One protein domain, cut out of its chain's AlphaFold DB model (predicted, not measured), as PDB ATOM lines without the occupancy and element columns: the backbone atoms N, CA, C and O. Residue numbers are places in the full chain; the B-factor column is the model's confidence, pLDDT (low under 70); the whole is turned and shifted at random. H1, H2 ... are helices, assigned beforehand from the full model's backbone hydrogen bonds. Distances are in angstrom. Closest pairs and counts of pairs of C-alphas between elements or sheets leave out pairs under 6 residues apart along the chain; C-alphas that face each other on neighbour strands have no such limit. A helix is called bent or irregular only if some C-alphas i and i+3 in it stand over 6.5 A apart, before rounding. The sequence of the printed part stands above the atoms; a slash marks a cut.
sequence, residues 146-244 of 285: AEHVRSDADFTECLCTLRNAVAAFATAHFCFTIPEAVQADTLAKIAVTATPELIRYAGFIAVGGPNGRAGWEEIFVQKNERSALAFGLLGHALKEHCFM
ATOM      1  N   ALA A 146      -9.067  51.314  21.267       64.94
ATOM      2  CA  ALA A 146      -8.696  50.928  19.909       64.94
ATOM      3  C   ALA A 146      -8.605  49.402  19.699       64.94
ATOM      4  O   ALA A 146      -8.921  48.920  18.612       64.94
ATOM      5  N   GLU A 147      -8.202  48.634  20.714       64.00
ATOM      6  CA  GLU A 147      -8.172  47.165  20.657       64.00
ATOM      7  C   GLU A 147      -9.579  46.570  20.753       64.00
ATOM      8  O   GLU A 147      -9.885  45.615  20.040       64.00
ATOM      9  N   HIS A 148     -10.464  47.177  21.551       62.50
ATOM     10  CA  HIS A 148     -11.864  46.756  21.637       62.50
ATOM     11  C   HIS A 148     -12.586  46.903  20.286       62.50
ATOM     12  O   HIS A 148     -13.215  45.962  19.812       62.50
ATOM     13  N   VAL A 149     -12.394  48.037  19.598       67.38
ATOM     14  CA  VAL A 149     -12.986  48.281  18.268       67.38
ATOM     15  C   VAL A 149     -12.490  47.282  17.212       67.38
ATOM     16  O   VAL A 149     -13.263  46.871  16.349       67.38
ATOM     17  N   ARG A 150     -11.214  46.866  17.266       66.50
ATOM     18  CA  ARG A 150     -10.687  45.828  16.357       66.50
ATOM     19  C   ARG A 150     -11.320  44.465  16.632       66.50
ATOM     20  O   ARG A 150     -11.735  43.798  15.690       66.50
ATOM     21  N   SER A 151     -11.468  44.102  17.906       76.62
ATOM     22  CA  SER A 151     -12.126  42.854  18.308       76.62
ATOM     23  C   SER A 151     -13.575  42.771  17.811       76.62
ATOM     24  O   SER A 151     -14.016  41.704  17.388       76.62
ATOM     25  N   ASP A 152     -14.312  43.885  17.817       80.25
ATOM     26  CA  ASP A 152     -15.700  43.921  17.343       80.25
ATOM     27  C   ASP A 152     -15.814  43.738  15.823       80.25
ATOM     28  O   ASP A 152     -16.744  43.079  15.342       80.25
ATOM     29  N   ALA A 153     -14.870  44.293  15.057       85.25
ATOM     30  CA  ALA A 153     -14.833  44.141  13.604       85.25
ATOM     31  C   ALA A 153     -14.576  42.681  13.205       85.25
ATOM     32  O   ALA A 153     -15.355  42.111  12.435       85.25
ATOM     33  N   ASP A 154     -13.557  42.055  13.797       85.62
ATOM     34  CA  ASP A 154     -13.202  40.655  13.539       85.62
ATOM     35  C   ASP A 154     -14.343  39.710  13.950       85.62
ATOM     36  O   ASP A 154     -14.696  38.767  13.233       85.62
ATOM     37  N   PHE A 155     -14.988  39.989  15.088       85.06
ATOM     38  CA  PHE A 155     -16.155  39.240  15.546       85.06
ATOM     39  C   PHE A 155     -17.337  39.371  14.575       85.06
ATOM     40  O   PHE A 155     -17.969  38.373  14.214       85.06
ATOM     41  N   THR A 156     -17.611  40.587  14.099       88.62
ATOM     42  CA  THR A 156     -18.672  40.849  13.119       88.62
ATOM     43  C   THR A 156     -18.402  40.127  11.797       88.62
ATOM     44  O   THR A 156     -19.323  39.542  11.219       88.62
ATOM     45  N   GLU A 157     -17.151  40.100  11.334       92.50
ATOM     46  CA  GLU A 157     -16.748  39.356  10.136       92.50
ATOM     47  C   GLU A 157     -16.949  37.843  10.313       92.50
ATOM     48  O   GLU A 157     -17.504  37.172   9.430       92.50
ATOM     49  N   CYS A 158     -16.580  37.300  11.476       88.50
ATOM     50  CA  CYS A 158     -16.799  35.894  11.806       88.50
ATOM     51  C   CYS A 158     -18.293  35.533  11.792       88.50
ATOM     52  O   CYS A 158     -18.680  34.534  11.177       88.50
ATOM     53  N   LEU A 159     -19.150  36.357  12.405       88.44
ATOM     54  CA  LEU A 159     -20.601  36.146  12.395       88.44
ATOM     55  C   LEU A 159     -21.189  36.228  10.982       88.44
ATOM     56  O   LEU A 159     -22.047  35.416  10.626       88.44
ATOM     57  N   CYS A 160     -20.716  37.164  10.157       92.06
ATOM     58  CA  CYS A 160     -21.121  37.261   8.755       92.06
ATOM     59  C   CYS A 160     -20.738  35.999   7.973       92.06
ATOM     60  O   CYS A 160     -21.559  35.442   7.240       92.06
ATOM     61  N   THR A 161     -19.512  35.513   8.164       94.69
ATOM     62  CA  THR A 161     -19.012  34.295   7.513       94.69
ATOM     63  C   THR A 161     -19.832  33.074   7.917       94.69
ATOM     64  O   THR A 161     -20.266  32.308   7.053       94.69
ATOM     65  N   LEU A 162     -20.115  32.924   9.213       91.69
ATOM     66  CA  LEU A 162     -20.948  31.845   9.734       91.69
ATOM     67  C   LEU A 162     -22.367  31.909   9.159       91.69
ATOM     68  O   LEU A 162     -22.862  30.912   8.633       91.69
ATOM     69  N   ARG A 163     -23.002  33.087   9.183       92.62
ATOM     70  CA  ARG A 163     -24.334  33.303   8.600       92.62
ATOM     71  C   ARG A 163     -24.381  32.888   7.129       92.62
ATOM     72  O   ARG A 163     -25.308  32.188   6.726       92.62
ATOM     73  N   ASN A 164     -23.386  33.291   6.343       94.06
ATOM     74  CA  ASN A 164     -23.309  32.965   4.920       94.06
ATOM     75  C   ASN A 164     -23.106  31.462   4.688       94.06
ATOM     76  O   ASN A 164     -23.733  30.891   3.795       94.06
ATOM     77  N   ALA A 165     -22.284  30.802   5.509       93.31
ATOM     78  CA  ALA A 165     -22.081  29.358   5.440       93.31
ATOM     79  C   ALA A 165     -23.370  28.581   5.756       93.31
ATOM     80  O   ALA A 165     -23.733  27.668   5.013       93.31
ATOM     81  N   VAL A 166     -24.097  28.978   6.806       92.06
ATOM     82  CA  VAL A 166     -25.385  28.371   7.177       92.06
ATOM     83  C   VAL A 166     -26.427  28.589   6.078       92.06
ATOM     84  O   VAL A 166     -27.122  27.649   5.701       92.06
ATOM     85  N   ALA A 167     -26.511  29.795   5.507       92.19
ATOM     86  CA  ALA A 167     -27.435  30.092   4.413       92.19
ATOM     87  C   ALA A 167     -27.125  29.280   3.141       92.19
ATOM     88  O   ALA A 167     -28.040  28.754   2.502       92.19
ATOM     89  N   ALA A 168     -25.843  29.136   2.789       94.06
ATOM     90  CA  ALA A 168     -25.413  28.313   1.663       94.06
ATOM     91  C   ALA A 168     -25.756  26.832   1.887       94.06
ATOM     92  O   ALA A 168     -26.293  26.189   0.988       94.06
ATOM     93  N   PHE A 169     -25.512  26.311   3.093       94.44
ATOM     94  CA  PHE A 169     -25.882  24.947   3.477       94.44
ATOM     95  C   PHE A 169     -27.400  24.722   3.400       94.44
ATOM     96  O   PHE A 169     -27.854  23.781   2.749       94.44
ATOM     97  N   ALA A 170     -28.194  25.616   3.997       94.31
ATOM     98  CA  ALA A 170     -29.652  25.531   3.974       94.31
ATOM     99  C   ALA A 170     -30.191  25.544   2.534       94.31
ATOM    100  O   ALA A 170     -31.023  24.719   2.156       94.31
ATOM    101  N   THR A 171     -29.636  26.414   1.689       93.00
ATOM    102  CA  THR A 171     -30.035  26.506   0.281       93.00
ATOM    103  C   THR A 171     -29.640  25.253  -0.509       93.00
ATOM    104  O   THR A 171     -30.434  24.748  -1.298       93.00
ATOM    105  N   ALA A 172     -28.443  24.708  -0.287       95.31
ATOM    106  CA  ALA A 172     -27.967  23.529  -1.008       95.31
ATOM    107  C   ALA A 172     -28.774  22.262  -0.677       95.31
ATOM    108  O   ALA A 172     -29.040  21.459  -1.568       95.31
ATOM    109  N   HIS A 173     -29.181  22.090   0.585       95.31
ATOM    110  CA  HIS A 173     -29.776  20.834   1.056       95.31
ATOM    111  C   HIS A 173     -31.296  20.880   1.252       95.31
ATOM    112  O   HIS A 173     -31.947  19.843   1.155       95.31
ATOM    113  N   PHE A 174     -31.886  22.053   1.498       95.19
ATOM    114  CA  PHE A 174     -33.310  22.174   1.850       95.19
ATOM    115  C   PHE A 174     -34.139  22.922   0.800       95.19
ATOM    116  O   PHE A 174     -35.371  22.906   0.845       95.19
ATOM    117  N   CYS A 175     -33.483  23.511  -0.203       94.38
ATOM    118  CA  CYS A 175     -34.115  24.289  -1.266       94.38
ATOM    119  C   CYS A 175     -34.463  23.427  -2.502       94.38
ATOM    120  O   CYS A 175     -34.238  23.824  -3.648       94.38
ATOM    121  N   PHE A 176     -35.021  22.236  -2.283       94.69
ATOM    122  CA  PHE A 176     -35.580  21.382  -3.340       94.69
ATOM    123  C   PHE A 176     -37.086  21.630  -3.510       94.69
ATOM    124  O   PHE A 176     -37.663  22.403  -2.750       94.69
ATOM    125  N   THR A 177     -37.730  21.008  -4.497       96.62
ATOM    126  CA  THR A 177     -39.190  21.077  -4.699       96.62
ATOM    127  C   THR A 177     -39.796  19.706  -4.433       96.62
ATOM    128  O   THR A 177     -39.289  18.710  -4.944       96.62
ATOM    129  N   ILE A 178     -40.875  19.652  -3.647       95.06
ATOM    130  CA  ILE A 178     -41.625  18.418  -3.384       95.06
ATOM    131  C   ILE A 178     -42.828  18.380  -4.335       95.06
ATOM    132  O   ILE A 178     -43.620  19.329  -4.309       95.06
ATOM    133  N   PRO A 179     -42.986  17.330  -5.165       96.69
ATOM    134  CA  PRO A 179     -44.151  17.185  -6.032       96.69
ATOM    135  C   PRO A 179     -45.454  17.196  -5.229       96.69
ATOM    136  O   PRO A 179     -45.540  16.546  -4.191       96.69
ATOM    137  N   GLU A 180     -46.478  17.892  -5.724       94.69
ATOM    138  CA  GLU A 180     -47.768  18.062  -5.033       94.69
ATOM    139  C   GLU A 180     -48.400  16.728  -4.614       94.69
ATOM    140  O   GLU A 180     -48.848  16.575  -3.481       94.69
ATOM    141  N   ALA A 181     -48.297  15.712  -5.479       96.62
ATOM    142  CA  ALA A 181     -48.819  14.369  -5.232       96.62
ATOM    143  C   ALA A 181     -48.260  13.684  -3.966       96.62
ATOM    144  O   ALA A 181     -48.910  12.789  -3.433       96.62
ATOM    145  N   VAL A 182     -47.079  14.084  -3.474       96.44
ATOM    146  CA  VAL A 182     -46.424  13.461  -2.305       96.44
ATOM    147  C   VAL A 182     -46.339  14.382  -1.083       96.44
ATOM    148  O   VAL A 182     -45.823  13.971  -0.042       96.44
ATOM    149  N   GLN A 183     -46.843  15.619  -1.163       93.00
ATOM    150  CA  GLN A 183     -46.742  16.592  -0.065       93.00
ATOM    151  C   GLN A 183     -47.500  16.130   1.184       93.00
ATOM    152  O   GLN A 183     -46.928  16.106   2.273       93.00
ATOM    153  N   ALA A 184     -48.748  15.681   1.020       90.25
ATOM    154  CA  ALA A 184     -49.577  15.212   2.130       90.25
ATOM    155  C   ALA A 184     -48.965  13.996   2.855       90.25
ATOM    156  O   ALA A 184     -48.937  13.958   4.085       90.25
ATOM    157  N   ASP A 185     -48.425  13.030   2.103       93.81
ATOM    158  CA  ASP A 185     -47.749  11.852   2.669       93.81
ATOM    159  C   ASP A 185     -46.443  12.238   3.381       93.81
ATOM    160  O   ASP A 185     -46.156  11.763   4.478       93.81
ATOM    161  N   THR A 186     -45.678  13.175   2.812       90.81
ATOM    162  CA  THR A 186     -44.458  13.695   3.447       90.81
ATOM    163  C   THR A 186     -44.770  14.364   4.787       90.81
ATOM    164  O   THR A 186     -44.105  14.082   5.782       90.81
ATOM    165  N   LEU A 187     -45.810  15.200   4.848       90.00
ATOM    166  CA  LEU A 187     -46.246  15.843   6.091       90.00
ATOM    167  C   LEU A 187     -46.730  14.827   7.127       90.00
ATOM    168  O   LEU A 187     -46.371  14.936   8.299       90.00
ATOM    169  N   ALA A 188     -47.496  13.817   6.707       90.25
ATOM    170  CA  ALA A 188     -47.931  12.742   7.594       90.25
ATOM    171  C   ALA A 188     -46.733  11.970   8.170       90.25
ATOM    172  O   ALA A 188     -46.677  11.719   9.374       90.25
ATOM    173  N   LYS A 189     -45.732  11.657   7.338       92.56
ATOM    174  CA  LYS A 189     -44.485  11.016   7.775       92.56
ATOM    175  C   LYS A 189     -43.707  11.890   8.750       92.56
ATOM    176  O   LYS A 189     -43.263  11.381   9.778       92.56
ATOM    177  N   ILE A 190     -43.568  13.189   8.479       90.06
ATOM    178  CA  ILE A 190     -42.889  14.128   9.384       90.06
ATOM    179  C   ILE A 190     -43.622  14.198  10.725       90.06
ATOM    180  O   ILE A 190     -42.982  14.086  11.759       90.06
ATOM    181  N   ALA A 191     -44.953  14.289  10.736       87.69
ATOM    182  CA  ALA A 191     -45.725  14.334  11.979       87.69
ATOM    183  C   ALA A 191     -45.521  13.089  12.864       87.69
ATOM    184  O   ALA A 191     -45.564  13.191  14.087       87.69
ATOM    185  N   VAL A 192     -45.277  11.923  12.257       91.75
ATOM    186  CA  VAL A 192     -45.023  10.661  12.972       91.75
ATOM    187  C   VAL A 192     -43.556  10.509  13.391       91.75
ATOM    188  O   VAL A 192     -43.275   9.893  14.416       91.75
ATOM    189  N   THR A 193     -42.617  11.030  12.600       94.19
ATOM    190  CA  THR A 193     -41.168  10.808  12.784       94.19
ATOM    191  C   THR A 193     -40.429  11.974  13.434       94.19
ATOM    192  O   THR A 193     -39.276  11.810  13.832       94.19
ATOM    193  N   ALA A 194     -41.061  13.142  13.555       89.44
ATOM    194  CA  ALA A 194     -40.445  14.320  14.141       89.44
ATOM    195  C   ALA A 194     -40.065  14.071  15.602       89.44
ATOM    196  O   ALA A 194     -40.885  13.654  16.423       89.44
ATOM    197  N   THR A 195     -38.810  14.365  15.933       92.38
ATOM    198  CA  THR A 195     -38.345  14.311  17.316       92.38
ATOM    199  C   THR A 195     -38.980  15.443  18.135       92.38
ATOM    200  O   THR A 195     -39.317  16.494  17.573       92.38
ATOM    201  N   PRO A 196     -39.130  15.285  19.462       89.62
ATOM    202  CA  PRO A 196     -39.649  16.346  20.324       89.62
ATOM    203  C   PRO A 196     -38.888  17.672  20.181       89.62
ATOM    204  O   PRO A 196     -39.492  18.743  20.228       89.62
ATOM    205  N   GLU A 197     -37.576  17.618  19.947       86.44
ATOM    206  CA  GLU A 197     -36.729  18.791  19.729       86.44
ATOM    207  C   GLU A 197     -37.084  19.502  18.428       86.44
ATOM    208  O   GLU A 197     -37.248  20.722  18.430       86.44
ATOM    209  N   LEU A 198     -37.258  18.752  17.334       87.88
ATOM    210  CA  LEU A 198     -37.682  19.320  16.059       87.88
ATOM    211  C   LEU A 198     -39.057  19.973  16.197       87.88
ATOM    212  O   LEU A 198     -39.238  21.087  15.716       87.88
ATOM    213  N   ILE A 199     -40.000  19.323  16.885       88.19
ATOM    214  CA  ILE A 199     -41.338  19.881  17.117       88.19
ATOM    215  C   ILE A 199     -41.249  21.186  17.908       88.19
ATOM    216  O   ILE A 199     -41.869  22.181  17.529       88.19
ATOM    217  N   ARG A 200     -40.454  21.200  18.981       85.38
ATOM    218  CA  ARG A 200     -40.230  22.383  19.815       85.38
ATOM    219  C   ARG A 200     -39.641  23.533  19.002       85.38
ATOM    220  O   ARG A 200     -40.161  24.643  19.058       85.38
ATOM    221  N   TYR A 201     -38.592  23.277  18.222       83.75
ATOM    222  CA  TYR A 201     -37.939  24.333  17.455       83.75
ATOM    223  C   TYR A 201     -38.759  24.806  16.255       83.75
ATOM    224  O   TYR A 201     -38.866  26.010  16.028       83.75
ATOM    225  N   ALA A 202     -39.386  23.884  15.523       84.44
ATOM    226  CA  ALA A 202     -40.326  24.236  14.467       84.44
ATOM    227  C   ALA A 202     -41.484  25.067  15.034       84.44
ATOM    228  O   ALA A 202     -41.901  26.020  14.395       84.44
ATOM    229  N   GLY A 203     -41.940  24.787  16.260       83.81
ATOM    230  CA  GLY A 203     -42.948  25.590  16.957       83.81
ATOM    231  C   GLY A 203     -42.523  27.024  17.295       83.81
ATOM    232  O   GLY A 203     -43.391  27.883  17.415       83.81
ATOM    233  N   PHE A 204     -41.222  27.319  17.414       80.94
ATOM    234  CA  PHE A 204     -40.740  28.700  17.575       80.94
ATOM    235  C   PHE A 204     -40.740  29.489  16.263       80.94
ATOM    236  O   PHE A 204     -40.803  30.716  16.290       80.94
ATOM    237  N   ILE A 205     -40.630  28.795  15.130       80.81
ATOM    238  CA  ILE A 205     -40.517  29.401  13.799       80.81
ATOM    239  C   ILE A 205     -41.897  29.476  13.133       80.81
ATOM    240  O   ILE A 205     -42.260  30.494  12.550       80.81
ATOM    241  N   ALA A 206     -42.688  28.413  13.265       80.25
ATOM    242  CA  ALA A 206     -44.043  28.292  12.758       80.25
ATOM    243  C   ALA A 206     -45.044  28.893  13.749       80.25
ATOM    244  O   ALA A 206     -45.249  28.366  14.846       80.25
ATOM    245  N   VAL A 207     -45.748  29.948  13.344       69.31
ATOM    246  CA  VAL A 207     -46.882  30.460  14.120       69.31
ATOM    247  C   VAL A 207     -47.988  29.395  14.137       69.31
ATOM    248  O   VAL A 207     -48.558  29.072  13.099       69.31
ATOM    249  N   GLY A 208     -48.295  28.846  15.319       59.59
ATOM    250  CA  GLY A 208     -49.451  27.961  15.537       59.59
ATOM    251  C   GLY A 208     -49.151  26.525  15.985       59.59
ATOM    252  O   GLY A 208     -50.090  25.798  16.312       59.59
ATOM    253  N   GLY A 209     -47.882  26.107  16.066       55.31
ATOM    254  CA  GLY A 209     -47.519  24.762  16.540       55.31
ATOM    255  C   GLY A 209     -48.114  23.615  15.694       55.31
ATOM    256  O   GLY A 209     -48.722  23.862  14.655       55.31
ATOM    257  N   PRO A 210     -47.961  22.345  16.110       49.66
ATOM    258  CA  PRO A 210     -48.365  21.180  15.304       49.66
ATOM    259  C   PRO A 210     -49.876  21.096  14.999       49.66
ATOM    260  O   PRO A 210     -50.279  20.391  14.077       49.66
ATOM    261  N   ASN A 211     -50.715  21.845  15.726       49.56
ATOM    262  CA  ASN A 211     -52.161  21.946  15.485       49.56
ATOM    263  C   ASN A 211     -52.554  23.162  14.613       49.56
ATOM    264  O   ASN A 211     -53.699  23.258  14.177       49.56
ATOM    265  N   GLY A 212     -51.613  24.063  14.303       60.38
ATOM    266  CA  GLY A 212     -51.739  25.161  13.339       60.38
ATOM    267  C   GLY A 212     -51.292  24.731  11.941       60.38
ATOM    268  O   GLY A 212     -50.316  25.259  11.408       60.38
ATOM    269  N   ARG A 213     -52.002  23.744  11.369       63.09
ATOM    270  CA  ARG A 213     -51.636  23.002  10.139       63.09
ATOM    271  C   ARG A 213     -51.099  23.860   8.997       63.09
ATOM    272  O   ARG A 213     -50.118  23.460   8.387       63.09
ATOM    273  N   ALA A 214     -51.716  25.012   8.733       76.50
ATOM    274  CA  ALA A 214     -51.344  25.862   7.606       76.50
ATOM    275  C   ALA A 214     -49.880  26.336   7.682       76.50
ATOM    276  O   ALA A 214     -49.170  26.271   6.684       76.50
ATOM    277  N   GLY A 215     -49.402  26.729   8.870       81.38
ATOM    278  CA  GLY A 215     -48.021  27.197   9.040       81.38
ATOM    279  C   GLY A 215     -46.995  26.069   8.928       81.38
ATOM    280  O   GLY A 215     -45.909  26.257   8.387       81.38
ATOM    281  N   TRP A 216     -47.342  24.870   9.399       84.88
ATOM    282  CA  TRP A 216     -46.476  23.694   9.279       84.88
ATOM    283  C   TRP A 216     -46.401  23.176   7.847       84.88
ATOM    284  O   TRP A 216     -45.315  22.875   7.357       84.88
ATOM    285  N   GLU A 217     -47.545  23.084   7.175       87.94
ATOM    286  CA  GLU A 217     -47.615  22.714   5.768       87.94
ATOM    287  C   GLU A 217     -46.762  23.662   4.927       87.94
ATOM    288  O   GLU A 217     -45.868  23.202   4.225       87.94
ATOM    289  N   GLU A 218     -46.941  24.973   5.085       89.38
ATOM    290  CA  GLU A 218     -46.142  25.979   4.388       89.38
ATOM    291  C   GLU A 218     -44.636  25.790   4.626       89.38
ATOM    292  O   GLU A 218     -43.870  25.705   3.663       89.38
ATOM    293  N   ILE A 219     -44.220  25.608   5.880       91.00
ATOM    294  CA  ILE A 219     -42.805  25.460   6.236       91.00
ATOM    295  C   ILE A 219     -42.161  24.203   5.655       91.00
ATOM    296  O   ILE A 219     -41.020  24.252   5.192       91.00
ATOM    297  N   PHE A 220     -42.862  23.071   5.668       91.81
ATOM    298  CA  PHE A 220     -42.300  21.804   5.201       91.81
ATOM    299  C   PHE A 220     -42.530  21.548   3.712       91.81
ATOM    300  O   PHE A 220     -41.817  20.722   3.139       91.81
ATOM    301  N   VAL A 221     -43.462  22.247   3.061       92.38
ATOM    302  CA  VAL A 221     -43.773  22.096   1.631       92.38
ATOM    303  C   VAL A 221     -43.068  23.145   0.780       92.38
ATOM    304  O   VAL A 221     -42.503  22.796  -0.268       92.38
ATOM    305  N   GLN A 222     -43.048  24.408   1.206       91.62
ATOM    306  CA  GLN A 222     -42.455  25.468   0.405       91.62
ATOM    307  C   GLN A 222     -40.927  25.423   0.453       91.62
ATOM    308  O   GLN A 222     -40.290  25.298   1.497       91.62
ATOM    309  N   LYS A 223     -40.320  25.555  -0.729       94.06
ATOM    310  CA  LYS A 223     -38.868  25.498  -0.934       94.06
ATOM    311  C   LYS A 223     -38.104  26.527  -0.090       94.06
ATOM    312  O   LYS A 223     -37.056  26.207   0.471       94.06
ATOM    313  N   ASN A 224     -38.603  27.760  -0.041       90.75
ATOM    314  CA  ASN A 224     -37.935  28.859   0.656       90.75
ATOM    315  C   ASN A 224     -38.103  28.730   2.173       90.75
ATOM    316  O   ASN A 224     -37.133  28.890   2.910       90.75
ATOM    317  N   GLU A 225     -39.296  28.340   2.617       91.62
ATOM    318  CA  GLU A 225     -39.613  28.184   4.036       91.62
ATOM    319  C   GLU A 225     -38.857  27.018   4.678       91.62
ATOM    320  O   GLU A 225     -38.348  27.152   5.788       91.62
ATOM    321  N   ARG A 226     -38.640  25.913   3.951       93.12
ATOM    322  CA  ARG A 226     -37.757  24.831   4.419       93.12
ATOM    323  C   ARG A 226     -36.326  25.300   4.670       93.12
ATOM    324  O   ARG A 226     -35.703  24.896   5.651       93.12
ATOM    325  N   SER A 227     -35.790  26.137   3.781       92.88
ATOM    326  CA  SER A 227     -34.451  26.713   3.950       92.88
ATOM    327  C   SER A 227     -34.409  27.651   5.162       92.88
ATOM    328  O   SER A 227     -33.484  27.579   5.973       92.88
ATOM    329  N   ALA A 228     -35.447  28.474   5.343       90.56
ATOM    330  CA  ALA A 228     -35.587  29.339   6.510       90.56
ATOM    331  C   ALA A 228     -35.698  28.535   7.820       90.56
ATOM    332  O   ALA A 228     -35.047  28.889   8.804       90.56
ATOM    333  N   LEU A 229     -36.432  27.416   7.820       92.00
ATOM    334  CA  LEU A 229     -36.511  26.492   8.951       92.00
ATOM    335  C   LEU A 229     -35.128  25.940   9.304       92.00
ATOM    336  O   LEU A 229     -34.716  26.035  10.456       92.00
ATOM    337  N   ALA A 230     -34.386  25.409   8.328       92.31
ATOM    338  CA  ALA A 230     -33.033  24.900   8.558       92.31
ATOM    339  C   ALA A 230     -32.102  25.988   9.123       92.31
ATOM    340  O   ALA A 230     -31.358  25.736  10.072       92.31
ATOM    341  N   PHE A 231     -32.185  27.212   8.595       91.12
ATOM    342  CA  PHE A 231     -31.430  28.355   9.105       91.12
ATOM    343  C   PHE A 231     -31.796  28.683  10.562       91.12
ATOM    344  O   PHE A 231     -30.907  28.863  11.395       91.12
ATOM    345  N   GLY A 232     -33.091  28.714  10.889       90.06
ATOM    346  CA  GLY A 232     -33.580  28.957  12.246       90.06
ATOM    347  C   GLY A 232     -33.159  27.868  13.236       90.06
ATOM    348  O   GLY A 232     -32.698  28.189  14.331       90.06
ATOM    349  N   LEU A 233     -33.232  26.594  12.832       91.75
ATOM    350  CA  LEU A 233     -32.782  25.448  13.631       91.75
ATOM    351  C   LEU A 233     -31.287  25.537  13.955       91.75
ATOM    352  O   LEU A 233     -30.902  25.414  15.118       91.75
ATOM    353  N   LEU A 234     -30.446  25.803  12.950       91.38
ATOM    354  CA  LEU A 234     -29.005  25.952  13.157       91.38
ATOM    355  C   LEU A 234     -28.685  27.175  14.021       91.38
ATOM    356  O   LEU A 234     -27.857  27.082  14.925       91.38
ATOM    357  N   GLY A 235     -29.356  28.307  13.791       89.12
ATOM    358  CA  GLY A 235     -29.189  29.507  14.610       89.12
ATOM    359  C   GLY A 235     -29.539  29.264  16.080       89.12
ATOM    360  O   GLY A 235     -28.821  29.715  16.973       89.12
ATOM    361  N   HIS A 236     -30.602  28.503  16.342       88.00
ATOM    362  CA  HIS A 236     -31.005  28.159  17.701       88.00
ATOM    363  C   HIS A 236     -30.029  27.186  18.372       88.00
ATOM    364  O   HIS A 236     -29.633  27.417  19.511       88.00
ATOM    365  N   ALA A 237     -29.567  26.160  17.652       86.94
ATOM    366  CA  ALA A 237     -28.548  25.240  18.153       86.94
ATOM    367  C   ALA A 237     -27.239  25.975  18.493       86.94
ATOM    368  O   ALA A 237     -26.644  25.740  19.542       86.94
ATOM    369  N   LEU A 238     -26.813  26.924  17.653       88.00
ATOM    370  CA  LEU A 238     -25.659  27.780  17.942       88.00
ATOM    371  C   LEU A 238     -25.893  28.632  19.195       88.00
ATOM    372  O   LEU A 238     -25.006  28.730  20.038       88.00
ATOM    373  N   LYS A 239     -27.089  29.208  19.361       87.56
ATOM    374  CA  LYS A 239     -27.463  29.947  20.575       87.56
ATOM    375  C   LYS A 239     -27.336  29.086  21.833       87.56
ATOM    376  O   LYS A 239     -26.668  29.501  22.778       87.56
ATOM    377  N   GLU A 240     -27.951  27.908  21.843       86.06
ATOM    378  CA  GLU A 240     -27.959  27.019  23.010       86.06
ATOM    379  C   GLU A 240     -26.564  26.461  23.324       86.06
ATOM    380  O   GLU A 240     -26.149  26.459  24.480       86.06
ATOM    381  N   HIS A 241     -25.807  26.033  22.313       84.44
ATOM    382  CA  HIS A 241     -24.547  25.323  22.542       84.44
ATOM    383  C   HIS A 241     -23.308  26.218  22.578       84.44
ATOM    384  O   HIS A 241     -22.341  25.862  23.247       84.44
ATOM    385  N   CYS A 242     -23.307  27.356  21.880       84.19
ATOM    386  CA  CYS A 242     -22.134  28.235  21.806       84.19
ATOM    387  C   CYS A 242     -22.250  29.460  22.718       84.19
ATOM    388  O   CYS A 242     -21.234  29.932  23.214       84.19
ATOM    389  N   PHE A 243     -23.464  29.983  22.938       80.44
ATOM    390  CA  PHE A 243     -23.655  31.270  23.622       80.44
ATOM    391  C   PHE A 243     -24.333  31.166  24.995       80.44
ATOM    392  O   PHE A 243     -24.131  32.042  25.830       80.44
ATOM    393  N   MET A 244     -25.129  30.124  25.260       77.81
ATOM    394  CA  MET A 244     -25.837  29.967  26.545       77.81
ATOM    395  C   MET A 244     -25.022  29.245  27.629       77.81
ATOM    396  O   MET A 244     -25.481  29.174  28.769       77.81
TER     397      MET A 244
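Overview. This is residues 146 to 244 of the 285 residues of an uncharacterized protein of Cryomyces minteri (UniProt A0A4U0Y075). Two long helices, H1 and H5, meet as a V where H1 ends and H5 begins, and three shorter helices, H2, H3 and H4, make a small head beyond and beside the V's closed end. The first part of H1, residues 146 to 161, sticks out as an arm that makes much of the length, and residues 238 to 244 stand free at the tip of the V's other limb. The printed part has 99 residues with five named helices, in the order H1, H2, H3, H4, H5, and no named strand: it is all helix. The whole is loose, with a radius of gyration of the C-alphas of 16.6 A and spans of 59 by 26 by 19 A.

Arrangement. Begin with H1, residues 146 to 174, which with residues 166 to 174 alone touches H5, residues 223 to 243, the hub that touches three helices. Look at the C-alphas of Ala 170 and Ser 227, their closest, 4.9 A apart; the two helices run opposite ways at a steep tilt of 41 degrees. Next comes H2, residues 180 to 193, which is apart from H1 and H5. With residues 183 to 187 alone, H2 only just touches H4, residues 213 to 221, with 3 pairs of C-alphas within 8 A; the closest are those of Gln 183 and Val 221, 6.5 A apart, and the helices stand about perpendicular at 73 degrees. H3, residues 196 to 205, touches residues 229 to 236 of H5, closest at the C-alphas of Tyr 201 and Leu 233, 6.5 A apart, and at 70.1 degrees is only just about perpendicular to it. H3 and H4 are near each other. H4 and H5 touch only at the corner by their link, closest at the C-alphas of Ile 219 and Glu 225, 4.7 A apart. Helix packing is mostly crossed, with no shallow tilt between H1 and H5, H2 and H4, or H3 and H5. Every O i to N i+4 pair is within hydrogen-bond range in H1, H3 and H4, against 8 of 10 in H2 and 16 of 17 in H5.

Along the chain. Find C-alpha 146 at (-8.696, 50.928, 19.909); from there H1 runs 41.9 A to C-alpha 174 at (-33.310, 22.174, 1.850). H2 spans 20.3 A and is irregular: C-alphas 181 and 184 are 7.4 A apart. H3 spans 14.6 A and H4 11.6 A. H5 runs 29.5 A to C-alpha 243 at (-23.655, 31.270, 23.622).

Size, cuts and confidence. The two C-alphas farthest apart are those of Ala 146 and Ala 181, 59.8 A. The printed part has no cut and no long link. Read the B-factor column for a mean pLDDT of 86.2 over the printed part; residues 146 to 150 and 207 to 213 are under 70.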